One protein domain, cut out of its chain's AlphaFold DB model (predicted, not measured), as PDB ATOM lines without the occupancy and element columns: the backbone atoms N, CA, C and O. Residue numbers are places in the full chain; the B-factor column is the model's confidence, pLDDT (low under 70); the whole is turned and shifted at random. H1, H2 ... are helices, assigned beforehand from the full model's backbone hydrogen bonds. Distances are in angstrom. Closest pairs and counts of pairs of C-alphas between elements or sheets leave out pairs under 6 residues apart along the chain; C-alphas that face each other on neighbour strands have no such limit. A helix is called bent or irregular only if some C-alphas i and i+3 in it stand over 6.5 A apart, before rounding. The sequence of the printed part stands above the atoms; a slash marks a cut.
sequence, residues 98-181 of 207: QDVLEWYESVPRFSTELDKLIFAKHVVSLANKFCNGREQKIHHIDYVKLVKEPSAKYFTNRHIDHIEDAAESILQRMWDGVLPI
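This is residues 98 to 181 of the 207 residues of the protein "DNA helicase" of Deltaproteobacteria bacterium HGW-Deltaproteobacteria-11 (UniProt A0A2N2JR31). A long straight helix, H2, crosses a still longer helix, H4, near the place where H4 bends almost at a right angle. Short H1 packs on H2 and short H3 on arm H4a, while the long link from H2 to H3 folds back beside the end of H2. The printed part has 84 residues, with four named helices in the order H1, H2, H3, H4 and no named strand: all helix. It is compact, with a radius of gyration of the C-alphas of 12.4 A and spans of 35 by 28 by 16 A.

Look first at H4, residues 150 to 175, the hub: assigned as one helix by its hydrogen bonds, it is bent, with C-alphas 158 and 161 8.3 A apart. Its arms, H4a, residues 150 to 158, and H4b, residues 161 to 175, stand about perpendicular at 75 degrees. H2, residues 113 to 131, touches H4b with residues 119 to 127 alone, closest at the C-alphas of Val 123 and Ile 163, 5.2 A, at a steep tilt of 57 degrees, the same way. H1, residues 98 to 103, touches H2, about perpendicular at 81 degrees; their closest C-alphas are Val 100 and Ala 120, 5.7 A. H1 and H4b only just touch, with 3 pairs of C-alphas within 8 A, the closest being Trp 103 and Ile 170, 7.3 A. H3, residues 143 to 146, touches H4a, closest at the C-alphas of Val 144 and Asn 157, 5.9 A, and is apart from H1 and H4b. In H1, H2, H4a and H4b every O i to N i+4 pair is within hydrogen-bond range; H3 is too short for one.

Find C-alpha 150 at (-15.319, 14.605, 41.464), where H4a begins its 12.3 A; H4b runs 20.9 A to C-alpha 175 at (-41.284, 34.367, 33.703). From C-alpha 113 at (-12.240, 33.081, 33.920), H2 runs 27.2 A. H1 is 8.5 A long and H3 5.2 A.

The C-alphas farthest apart are those of Pro 150 and Gly 177, 36.9 A. The printed part has no cut; the link from H2 to H3 is long, H1 to H2 short, H3 to H4 tight. No printed residue is under 70 in pLDDT.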
ATOM      1  N   GLN A  98     -23.062  32.179  28.580       96.69
ATOM      2  CA  GLN A  98     -22.881  33.611  28.320       96.69
ATOM      3  C   GLN A  98     -24.057  34.424  28.866       96.69
ATOM      4  O   GLN A  98     -23.830  35.394  29.575       96.69
ATOM      5  N   ASP A  99     -25.282  33.955  28.624       97.88
ATOM      6  CA  ASP A  99     -26.498  34.575  29.145       97.88
ATOM      7  C   ASP A  99     -26.466  34.673  30.678       97.88
ATOM      8  O   ASP A  99     -26.824  35.697  31.244       97.88
ATOM      9  N   VAL A 100     -25.988  33.633  31.373       98.06
ATOM     10  CA  VAL A 100     -25.853  33.661  32.842       98.06
ATOM     11  C   VAL A 100     -24.871  34.743  33.286       98.06
ATOM     12  O   VAL A 100     -25.165  35.482  34.221       98.06
ATOM     13  N   LEU A 101     -23.713  34.837  32.627       96.44
ATOM     14  CA  LEU A 101     -22.688  35.831  32.958       96.44
ATOM     15  C   LEU A 101     -23.127  37.264  32.630       96.44
ATOM     16  O   LEU A 101     -22.644  38.198  33.261       96.44
ATOM     17  N   GLU A 102     -24.015  37.434  31.651       96.31
ATOM     18  CA  GLU A 102     -24.567  38.731  31.258       96.31
ATOM     19  C   GLU A 102     -25.751  39.148  32.140       96.31
ATOM     20  O   GLU A 102     -25.864  40.310  32.522       96.31
ATOM     21  N   TRP A 103     -26.650  38.217  32.471       97.12
ATOM     22  CA  TRP A 103     -27.919  38.543  33.123       97.12
ATOM     23  C   TRP A 103     -27.867  38.469  34.642       97.12
ATOM     24  O   TRP A 103     -28.712  39.084  35.293       97.12
ATOM     25  N   TYR A 104     -26.929  37.728  35.229       96.06
ATOM     26  CA  TYR A 104     -26.814  37.607  36.678       96.06
ATOM     27  C   TYR A 104     -25.695  38.506  37.207       96.06
ATOM     28  O   TYR A 104     -24.517  38.244  36.996       96.06
ATOM     29  N   GLU A 105     -26.052  39.574  37.919       88.81
ATOM     30  CA  GLU A 105     -25.071  40.555  38.415       88.81
ATOM     31  C   GLU A 105     -24.324  40.071  39.667       88.81
ATOM     32  O   GLU A 105     -23.194  40.481  39.930       88.81
ATOM     33  N   SER A 106     -24.927  39.167  40.442       90.62
ATOM     34  CA  SER A 106     -24.382  38.668  41.713       90.62
ATOM     35  C   SER A 106     -23.476  37.440  41.550       90.62
ATOM     36  O   SER A 106     -23.384  36.608  42.455       90.62
ATOM     37  N   VAL A 107     -22.803  37.300  40.402       84.19
ATOM     38  CA  VAL A 107     -21.833  36.215  40.172       84.19
ATOM     39  C   VAL A 107     -20.718  36.296  41.227       84.19
ATOM     40  O   VAL A 107     -20.136  37.370  41.421       84.19
ATOM     41  N   PRO A 108     -20.372  35.181  41.905       87.62
ATOM     42  CA  PRO A 108     -19.281  35.167  42.871       87.62
ATOM     43  C   PRO A 108     -17.956  35.646  42.270       87.62
ATOM     44  O   PRO A 108     -17.672  35.464  41.085       87.62
ATOM     45  N   ARG A 109     -17.090  36.231  43.103       89.50
ATOM     46  CA  ARG A 109     -15.731  36.565  42.666       89.50
ATOM     47  C   ARG A 109     -14.916  35.287  42.528       89.50
ATOM     48  O   ARG A 109     -14.599  34.636  43.520       89.50
ATOM     49  N   PHE A 110     -14.556  34.969  41.295       91.69
ATOM     50  CA  PHE A 110     -13.699  33.843  40.966       91.69
ATOM     51  C   PHE A 110     -12.286  34.305  40.619       91.69
ATOM     52  O   PHE A 110     -12.100  35.369  40.026       91.69
ATOM     53  N   SER A 111     -11.296  33.480  40.959       86.62
ATOM     54  CA  SER A 111      -9.881  33.755  40.688       86.62
ATOM     55  C   SER A 111      -9.513  33.583  39.213       86.62
ATOM     56  O   SER A 111      -8.503  34.126  38.773       86.62
ATOM     57  N   THR A 112     -10.306  32.825  38.448       92.94
ATOM     58  CA  THR A 112     -10.053  32.547  37.030       92.94
ATOM     59  C   THR A 112     -11.314  32.724  36.181       92.94
ATOM     60  O   THR A 112     -12.436  32.513  36.646       92.94
ATOM     61  N   GLU A 113     -11.139  33.068  34.901       92.50
ATOM     62  CA  GLU A 113     -12.240  33.081  33.920       92.50
ATOM     63  C   GLU A 113     -12.824  31.680  33.684       92.50
ATOM     64  O   GLU A 113     -14.006  31.528  33.378       92.50
ATOM     65  N   LEU A 114     -12.007  30.639  33.873       93.56
ATOM     66  CA  LEU A 114     -12.456  29.256  33.775       93.56
ATOM     67  C   LEU A 114     -13.500  28.934  34.853       93.56
ATOM     68  O   LEU A 114     -14.543  28.370  34.528       93.56
ATOM     69  N   ASP A 115     -13.265  29.341  36.100       94.44
ATOM     70  CA  ASP A 115     -14.197  29.115  37.210       94.44
ATOM     71  C   ASP A 115     -15.532  29.846  37.000       94.44
ATOM     72  O   ASP A 115     -16.592  29.266  37.240       94.44
ATOM     73  N   LYS A 116     -15.505  31.079  36.464       95.44
ATOM     74  CA  LYS A 116     -16.727  31.811  36.071       95.44
ATOM     75  C   LYS A 116     -17.547  31.021  35.055       95.44
ATOM     76  O   LYS A 116     -18.761  30.876  35.192       95.44
ATOM     77  N   LEU A 117     -16.880  30.481  34.035       96.69
ATOM     78  CA  LEU A 117     -17.540  29.692  33.001       96.69
ATOM     79  C   LEU A 117     -18.065  28.354  33.546       96.69
ATOM     80  O   LEU A 117     -19.130  27.903  33.120       96.69
ATOM     81  N   ILE A 118     -17.345  27.714  34.472       96.69
ATOM     82  CA  ILE A 118     -17.794  26.490  35.154       96.69
ATOM     83  C   ILE A 118     -19.050  26.779  35.983       96.69
ATOM     84  O   ILE A 118     -20.038  26.056  35.846       96.69
ATOM     85  N   PHE A 119     -19.062  27.866  36.759       98.25
ATOM     86  CA  PHE A 119     -20.244  28.326  37.491       98.25
ATOM     87  C   PHE A 119     -21.447  28.504  36.561       98.25
ATOM     88  O   PHE A 119     -22.483  27.871  36.761       98.25
ATOM     89  N   ALA A 120     -21.287  29.276  35.484       98.38
ATOM     90  CA  ALA A 120     -22.357  29.516  34.524       98.38
ATOM     91  C   ALA A 120     -22.870  28.217  33.872       98.38
ATOM     92  O   ALA A 120     -24.074  28.039  33.694       98.38
ATOM     93  N   LYS A 121     -21.982  27.261  33.564       98.31
ATOM     94  CA  LYS A 121     -22.382  25.931  33.068       98.31
ATOM     95  C   LYS A 121     -23.235  25.162  34.079       98.31
ATOM     96  O   LYS A 121     -24.192  24.501  33.665       98.31
ATOM     97  N   HIS A 122     -22.914  25.240  35.368       98.56
ATOM     98  CA  HIS A 122     -23.707  24.596  36.416       98.56
ATOM     99  C   HIS A 122     -25.078  25.256  36.585       98.56
ATOM    100  O   HIS A 122     -26.068  24.532  36.654       98.56
ATOM    101  N   VAL A 123     -25.163  26.590  36.523       98.69
ATOM    102  CA  VAL A 123     -26.442  27.325  36.525       98.69
ATOM    103  C   VAL A 123     -27.336  26.879  35.366       98.69
ATOM    104  O   VAL A 123     -28.479  26.481  35.584       98.69
ATOM    105  N   VAL A 124     -26.801  26.843  34.138       98.69
ATOM    106  CA  VAL A 124     -27.536  26.345  32.956       98.69
ATOM    107  C   VAL A 124     -27.999  24.904  33.156       98.69
ATOM    108  O   VAL A 124     -29.136  24.556  32.839       98.69
ATOM    109  N   SER A 125     -27.121  24.047  33.675       98.38
ATOM    110  CA  SER A 125     -27.426  22.630  33.873       98.38
ATOM    111  C   SER A 125     -28.519  22.413  34.918       98.38
ATOM    112  O   SER A 125     -29.396  21.577  34.703       98.38
ATOM    113  N   LEU A 126     -28.490  23.166  36.019       98.69
ATOM    114  CA  LEU A 126     -29.524  23.127  37.046       98.69
ATOM    115  C   LEU A 126     -30.859  23.654  36.507       98.69
ATOM    116  O   LEU A 126     -31.868  22.964  36.635       98.69
ATOM    117  N   ALA A 127     -30.862  24.813  35.841       98.56
ATOM    118  CA  ALA A 127     -32.068  25.387  35.245       98.56
ATOM    119  C   ALA A 127     -32.720  24.413  34.248       98.56
ATOM    120  O   ALA A 127     -33.908  24.114  34.357       98.56
ATOM    121  N   ASN A 128     -31.930  23.821  33.343       98.00
ATOM    122  CA  ASN A 128     -32.425  22.805  32.409       98.00
ATOM    123  C   ASN A 128     -32.958  21.570  33.147       98.00
ATOM    124  O   ASN A 128     -34.013  21.044  32.786       98.00
ATOM    125  N   LYS A 129     -32.261  21.101  34.190       98.12
ATOM    126  CA  LYS A 129     -32.713  19.952  34.984       98.12
ATOM    127  C   LYS A 129     -34.049  20.233  35.668       98.12
ATOM    128  O   LYS A 129     -34.903  19.351  35.685       98.12
ATOM    129  N   PHE A 130     -34.234  21.441  36.187       98.50
ATOM    130  CA  PHE A 130     -35.475  21.880  36.810       98.50
ATOM    131  C   PHE A 130     -36.625  22.014  35.812       98.50
ATOM    132  O   PHE A 130     -37.719  21.497  36.059       98.50
ATOM    133  N   CYS A 131     -36.379  22.645  34.663       97.88
ATOM    134  CA  CYS A 131     -37.395  22.811  33.629       97.88
ATOM    135  C   CYS A 131     -37.878  21.480  33.041       97.88
ATOM    136  O   CYS A 131     -39.057  21.345  32.732       97.88
ATOM    137  N   ASN A 132     -36.993  20.484  32.958       95.12
ATOM    138  CA  ASN A 132     -37.312  19.131  32.493       95.12
ATOM    139  C   ASN A 132     -37.708  18.173  33.642       95.12
ATOM    140  O   ASN A 132     -37.827  16.965  33.437       95.12
ATOM    141  N   GLY A 133     -37.861  18.695  34.862       95.38
ATOM    142  CA  GLY A 133     -38.197  17.945  36.070       95.38
ATOM    143  C   GLY A 133     -39.655  18.106  36.508       95.38
ATOM    144  O   GLY A 133     -40.403  18.957  36.020       95.38
ATOM    145  N   ARG A 134     -40.069  17.304  37.491       95.12
ATOM    146  CA  ARG A 134     -41.408  17.383  38.122       95.12
ATOM    147  C   ARG A 134     -41.446  18.302  39.343       95.12
ATOM    148  O   ARG A 134     -42.514  18.614  39.866       95.12
ATOM    149  N   GLU A 135     -40.273  18.697  39.811       96.56
ATOM    150  CA  GLU A 135     -40.049  19.473  41.017       96.56
ATOM    151  C   GLU A 135     -40.690  20.858  40.885       96.56
ATOM    152  O   GLU A 135     -40.607  21.492  39.836       96.56
ATOM    153  N   GLN A 136     -41.346  21.326  41.948       96.06
ATOM    154  CA  GLN A 136     -42.043  22.621  41.951       96.06
ATOM    155  C   GLN A 136     -41.121  23.810  42.256       96.06
ATOM    156  O   GLN A 136     -41.456  24.944  41.937       96.06
ATOM    157  N   LYS A 137     -39.961  23.553  42.872       96.00
ATOM    158  CA  LYS A 137     -38.959  24.558  43.243       96.00
ATOM    159  C   LYS A 137     -37.559  24.040  42.928       96.00
ATOM    160  O   LYS A 137     -37.351  22.826  42.973       96.00
ATOM    161  N   ILE A 138     -36.625  24.940  42.619       95.75
ATOM    162  CA  ILE A 138     -35.251  24.577  42.236       95.75
ATOM    163  C   ILE A 138     -34.547  23.796  43.350       95.75
ATOM    164  O   ILE A 138     -34.037  22.712  43.084       95.75
ATOM    165  N   HIS A 139     -34.625  24.271  44.595       95.19
ATOM    166  CA  HIS A 139     -33.987  23.643  45.760       95.19
ATOM    167  C   HIS A 139     -34.546  22.255  46.129       95.19
ATOM    168  O   HIS A 139     -34.031  21.585  47.018       95.19
ATOM    169  N   HIS A 140     -35.610  21.776  45.467       95.38
ATOM    170  CA  HIS A 140     -36.037  20.376  45.603       95.38
ATOM    171  C   HIS A 140     -35.149  19.405  44.802       95.38
ATOM    172  O   HIS A 140     -35.323  18.190  44.903       95.38
ATOM    173  N   ILE A 141     -34.218  19.914  43.992       96.75
ATOM    174  CA  ILE A 141     -33.277  19.118  43.208       96.75
ATOM    175  C   ILE A 141     -31.954  19.050  43.956       96.75
ATOM    176  O   ILE A 141     -31.247  20.042  44.073       96.75
ATOM    177  N   ASP A 142     -31.556  17.846  44.365       96.31
ATOM    178  CA  ASP A 142     -30.208  17.607  44.884       96.31
ATOM    179  C   ASP A 142     -29.192  17.591  43.728       96.31
ATOM    180  O   ASP A 142     -28.775  16.540  43.227       96.31
ATOM    181  N   TYR A 143     -28.855  18.784  43.236       97.69
ATOM    182  CA  TYR A 143     -28.036  18.952  42.040       97.69
ATOM    183  C   TYR A 143     -26.618  18.407  42.233       97.69
ATOM    184  O   TYR A 143     -26.079  17.756  41.336       97.69
ATOM    185  N   VAL A 144     -26.041  18.575  43.428       97.38
ATOM    186  CA  VAL A 144     -24.704  18.068  43.777       97.38
ATOM    187  C   VAL A 144     -24.625  16.547  43.600       97.38
ATOM    188  O   VAL A 144     -23.614  16.042  43.102       97.38
ATOM    189  N   LYS A 145     -25.678  15.790  43.947       96.81
ATOM    190  CA  LYS A 145     -25.716  14.331  43.716       96.81
ATOM    191  C   LYS A 145     -25.753  13.940  42.238       96.81
ATOM    192  O   LYS A 145     -25.338  12.828  41.911       96.81
ATOM    193  N   LEU A 146     -26.223  14.818  41.353       95.94
ATOM    194  CA  LEU A 146     -26.300  14.558  39.911       95.94
ATOM    195  C   LEU A 146     -24.967  14.807  39.189       95.94
ATOM    196  O   LEU A 146     -24.758  14.281  38.093       95.94
ATOM    197  N   VAL A 147     -24.054  15.576  39.790       96.75
ATOM    198  CA  VAL A 147     -22.723  15.847  39.232       96.75
ATOM    199  C   VAL A 147     -21.803  14.646  39.469       96.75
ATOM    200  O   VAL A 147     -21.520  14.268  40.606       96.75
ATOM    201  N   LYS A 148     -21.343  14.024  38.376       95.12
ATOM    202  CA  LYS A 148     -20.565  12.771  38.414       95.12
ATOM    203  C   LYS A 148     -19.067  12.976  38.623       95.12
ATOM    204  O   LYS A 148     -18.431  12.163  39.282       95.12
ATOM    205  N   GLU A 149     -18.500  14.008  38.009       96.00
ATOM    206  CA  GLU A 149     -17.056  14.225  38.020       96.00
ATOM    207  C   GLU A 149     -16.627  14.813  39.382       96.00
ATOM    208  O   GLU A 149     -17.239  15.790  39.823       96.00
ATOM    209  N   PRO A 150     -15.646  14.216  40.091       95.31
ATOM    210  CA  PRO A 150     -15.319  14.605  41.464       95.31
ATOM    211  C   PRO A 150     -14.947  16.081  41.648       95.31
ATOM    212  O   PRO A 150     -15.396  16.695  42.618       95.31
ATOM    213  N   SER A 151     -14.165  16.667  40.736       93.44
ATOM    214  CA  SER A 151     -13.733  18.064  40.853       93.44
ATOM    215  C   SER A 151     -14.886  19.045  40.607       93.44
ATOM    216  O   SER A 151     -15.086  19.970  41.397       93.44
ATOM    217  N   ALA A 152     -15.737  18.778  39.616       94.69
ATOM    218  CA  ALA A 152     -16.970  19.513  39.356       94.69
ATOM    219  C   ALA A 152     -17.958  19.374  40.516       94.69
ATOM    220  O   ALA A 152     -18.631  20.339  40.871       94.69
ATOM    221  N   LYS A 153     -18.039  18.199  41.148       97.12
ATOM    222  CA  LYS A 153     -18.889  17.989  42.324       97.12
ATOM    223  C   LYS A 153     -18.401  18.807  43.515       97.12
ATOM    224  O   LYS A 153     -19.219  19.440  44.177       97.12
ATOM    225  N   TYR A 154     -17.091  18.838  43.764       96.50
ATOM    226  CA  TYR A 154     -16.499  19.689  44.796       96.50
ATOM    227  C   TYR A 154     -16.779  21.176  44.530       96.50
ATOM    228  O   TYR A 154     -17.242  21.879  45.428       96.50
ATOM    229  N   PHE A 155     -16.576  21.635  43.289       96.38
ATOM    230  CA  PHE A 155     -16.904  23.000  42.869       96.38
ATOM    231  C   PHE A 155     -18.387  23.315  43.094       96.38
ATOM    232  O   PHE A 155     -18.721  24.307  43.738       96.38
ATOM    233  N   THR A 156     -19.277  22.442  42.614       97.12
ATOM    234  CA  THR A 156     -20.731  22.605  42.744       97.12
ATOM    235  C   THR A 156     -21.127  22.687  44.209       97.12
ATOM    236  O   THR A 156     -21.826  23.610  44.590       97.12
ATOM    237  N   ASN A 157     -20.636  21.773  45.051       97.44
ATOM    238  CA  ASN A 157     -20.945  21.760  46.478       97.44
ATOM    239  C   ASN A 157     -20.479  23.037  47.190       97.44
ATOM    240  O   ASN A 157     -21.156  23.523  48.085       97.44
ATOM    241  N   ARG A 158     -19.329  23.594  46.794       96.75
ATOM    242  CA  ARG A 158     -18.808  24.852  47.348       96.75
ATOM    243  C   ARG A 158     -19.651  26.072  46.957       96.75
ATOM    244  O   ARG A 158     -19.648  27.055  47.691       96.75
ATOM    245  N   HIS A 159     -20.317  26.027  45.807       97.12
ATOM    246  CA  HIS A 159     -21.017  27.167  45.212       97.12
ATOM    247  C   HIS A 159     -22.526  26.938  45.043       97.12
ATOM    248  O   HIS A 159     -23.156  27.694  44.310       97.12
ATOM    249  N   ILE A 160     -23.099  25.913  45.682       97.62
ATOM    250  CA  ILE A 160     -24.466  25.457  45.403       97.62
ATOM    251  C   ILE A 160     -25.503  26.553  45.646       97.62
ATOM    252  O   ILE A 160     -26.284  26.810  44.739       97.62
ATOM    253  N   ASP A 161     -25.423  27.271  46.767       96.94
ATOM    254  CA  ASP A 161     -26.356  28.361  47.085       96.94
ATOM    255  C   ASP A 161     -26.366  29.418  45.968       96.94
ATOM    256  O   ASP A 161     -27.406  29.758  45.418       96.94
ATOM    257  N   HIS A 162     -25.184  29.843  45.507       97.81
ATOM    258  CA  HIS A 162     -25.072  30.794  44.399       97.81
ATOM    259  C   HIS A 162     -25.558  30.231  43.056       97.81
ATOM    260  O   HIS A 162     -26.025  30.993  42.210       97.81
ATOM    261  N   ILE A 163     -25.396  28.926  42.821       98.50
ATOM    262  CA  ILE A 163     -25.868  28.261  41.600       98.50
ATOM    263  C   ILE A 163     -27.402  28.201  41.599       98.50
ATOM    264  O   ILE A 163     -28.015  28.471  40.564       98.50
ATOM    265  N   GLU A 164     -28.008  27.867  42.740       98.19
ATOM    266  CA  GLU A 164     -29.459  27.836  42.931       98.19
ATOM    267  C   GLU A 164     -30.062  29.238  42.809       98.19
ATOM    268  O   GLU A 164     -30.956  29.426  41.982       98.19
ATOM    269  N   ASP A 165     -29.503  30.226  43.515       98.00
ATOM    270  CA  ASP A 165     -29.939  31.627  43.468       98.00
ATOM    271  C   ASP A 165     -29.905  32.186  42.039       98.00
ATOM    272  O   ASP A 165     -30.855  32.823  41.575       98.00
ATOM    273  N   ALA A 166     -28.819  31.923  41.303       98.50
ATOM    274  CA  ALA A 166     -28.681  32.373  39.922       98.50
ATOM    275  C   ALA A 166     -29.715  31.714  39.003       98.50
ATOM    276  O   ALA A 166     -30.332  32.392  38.177       98.50
ATOM    277  N   ALA A 167     -29.921  30.401  39.138       98.62
ATOM    278  CA  ALA A 167     -30.895  29.676  38.333       98.62
ATOM    279  C   ALA A 167     -32.331  30.151  38.624       98.62
ATOM    280  O   ALA A 167     -33.100  30.367  37.685       98.62
ATOM    281  N   GLU A 168     -32.680  30.358  39.896       98.12
ATOM    282  CA  GLU A 168     -34.006  30.827  40.313       98.12
ATOM    283  C   GLU A 168     -34.261  32.255  39.834       98.12
ATOM    284  O   GLU A 168     -35.269  32.509  39.173       98.12
ATOM    285  N   SER A 169     -33.311  33.163  40.068       98.19
ATOM    286  CA  SER A 169     -33.402  34.563  39.642       98.19
ATOM    287  C   SER A 169     -33.576  34.696  38.126       98.19
ATOM    288  O   SER A 169     -34.455  35.426  37.660       98.19
ATOM    289  N   ILE A 170     -32.791  33.955  37.335       98.62
ATOM    290  CA  ILE A 170     -32.890  33.987  35.868       98.62
ATOM    291  C   ILE A 170     -34.250  33.458  35.400       98.62
ATOM    292  O   ILE A 170     -34.897  34.109  34.575       98.62
ATOM    293  N   LEU A 171     -34.707  32.309  35.913       98.50
ATOM    294  CA  LEU A 171     -36.004  31.751  35.518       98.50
ATOM    295  C   LEU A 171     -37.162  32.668  35.914       98.50
ATOM    296  O   LEU A 171     -38.051  32.898  35.096       98.50
ATOM    297  N   GLN A 172     -37.127  33.238  37.117       98.19
ATOM    298  CA  GLN A 172     -38.152  34.167  37.579       98.19
ATOM    299  C   GLN A 172     -38.216  35.405  36.675       98.19
ATOM    300  O   GLN A 172     -39.284  35.751  36.178       98.19
ATOM    301  N   ARG A 173     -37.068  36.000  36.334       98.44
ATOM    302  CA  ARG A 173     -37.008  37.145  35.413       98.44
ATOM    303  C   ARG A 173     -37.465  36.806  33.993       98.44
ATOM    304  O   ARG A 173     -38.090  37.649  33.351       98.44
ATOM    305  N   MET A 174     -37.209  35.591  33.501       98.38
ATOM    306  CA  MET A 174     -37.810  35.116  32.245       98.38
ATOM    307  C   MET A 174     -39.332  35.025  32.360       98.38
ATOM    308  O   MET A 174     -40.051  35.418  31.445       98.38
ATOM    309  N   TRP A 175     -39.847  34.506  33.474       97.94
ATOM    310  CA  TRP A 175     -41.284  34.367  33.703       97.94
ATOM    311  C   TRP A 175     -41.990  35.698  33.929       97.94
ATOM    312  O   TRP A 175     -43.169  35.793  33.584       97.94
ATOM    313  N   ASP A 176     -41.291  36.710  34.420       97.31
ATOM    314  CA  ASP A 176     -41.799  38.073  34.583       97.31
ATOM    315  C   ASP A 176     -41.698  38.903  33.292       97.31
ATOM    316  O   ASP A 176     -42.165  40.036  33.249       97.31
ATOM    317  N   GLY A 177     -41.123  38.340  32.222       97.31
ATOM    318  CA  GLY A 177     -40.960  39.022  30.935       97.31
ATOM    319  C   GLY A 177     -39.824  40.050  30.919       97.31
ATOM    320  O   GLY A 177     -39.733  40.842  29.989       97.31
ATOM    321  N   VAL A 178     -38.950  40.037  31.930       97.69
ATOM    322  CA  VAL A 178     -37.773  40.917  32.025       97.69
ATOM    323  C   VAL A 178     -36.624  40.403  31.156       97.69
ATOM    324  O   VAL A 178     -35.833  41.193  30.647       97.69
ATOM    325  N   LEU A 179     -36.510  39.081  31.002       98.12
ATOM    326  CA  LEU A 179     -35.514  38.423  30.153       98.12
ATOM    327  C   LEU A 179     -36.196  37.629  29.030       98.12
ATOM    328  O   LEU A 179     -37.293  37.102  29.248       98.12
ATOM    329  N   PRO A 180     -35.537  37.450  27.868       98.25
ATOM    330  CA  PRO A 180     -36.045  36.582  26.814       98.25
ATOM    331  C   PRO A 180     -36.269  35.150  27.320       98.25
ATOM    332  O   PRO A 180     -35.356  34.502  27.835       98.25
ATOM    333  N   ILE A 181     -37.486  34.633  27.156       98.44
ATOM    334  CA  ILE A 181     -37.883  33.322  27.672       98.44
ATOM    335  C   ILE A 181     -37.408  32.193  26.749       98.44
ATOM    336  O   ILE A 181     -37.468  32.279  25.520       98.44
TER     337      ILE A 181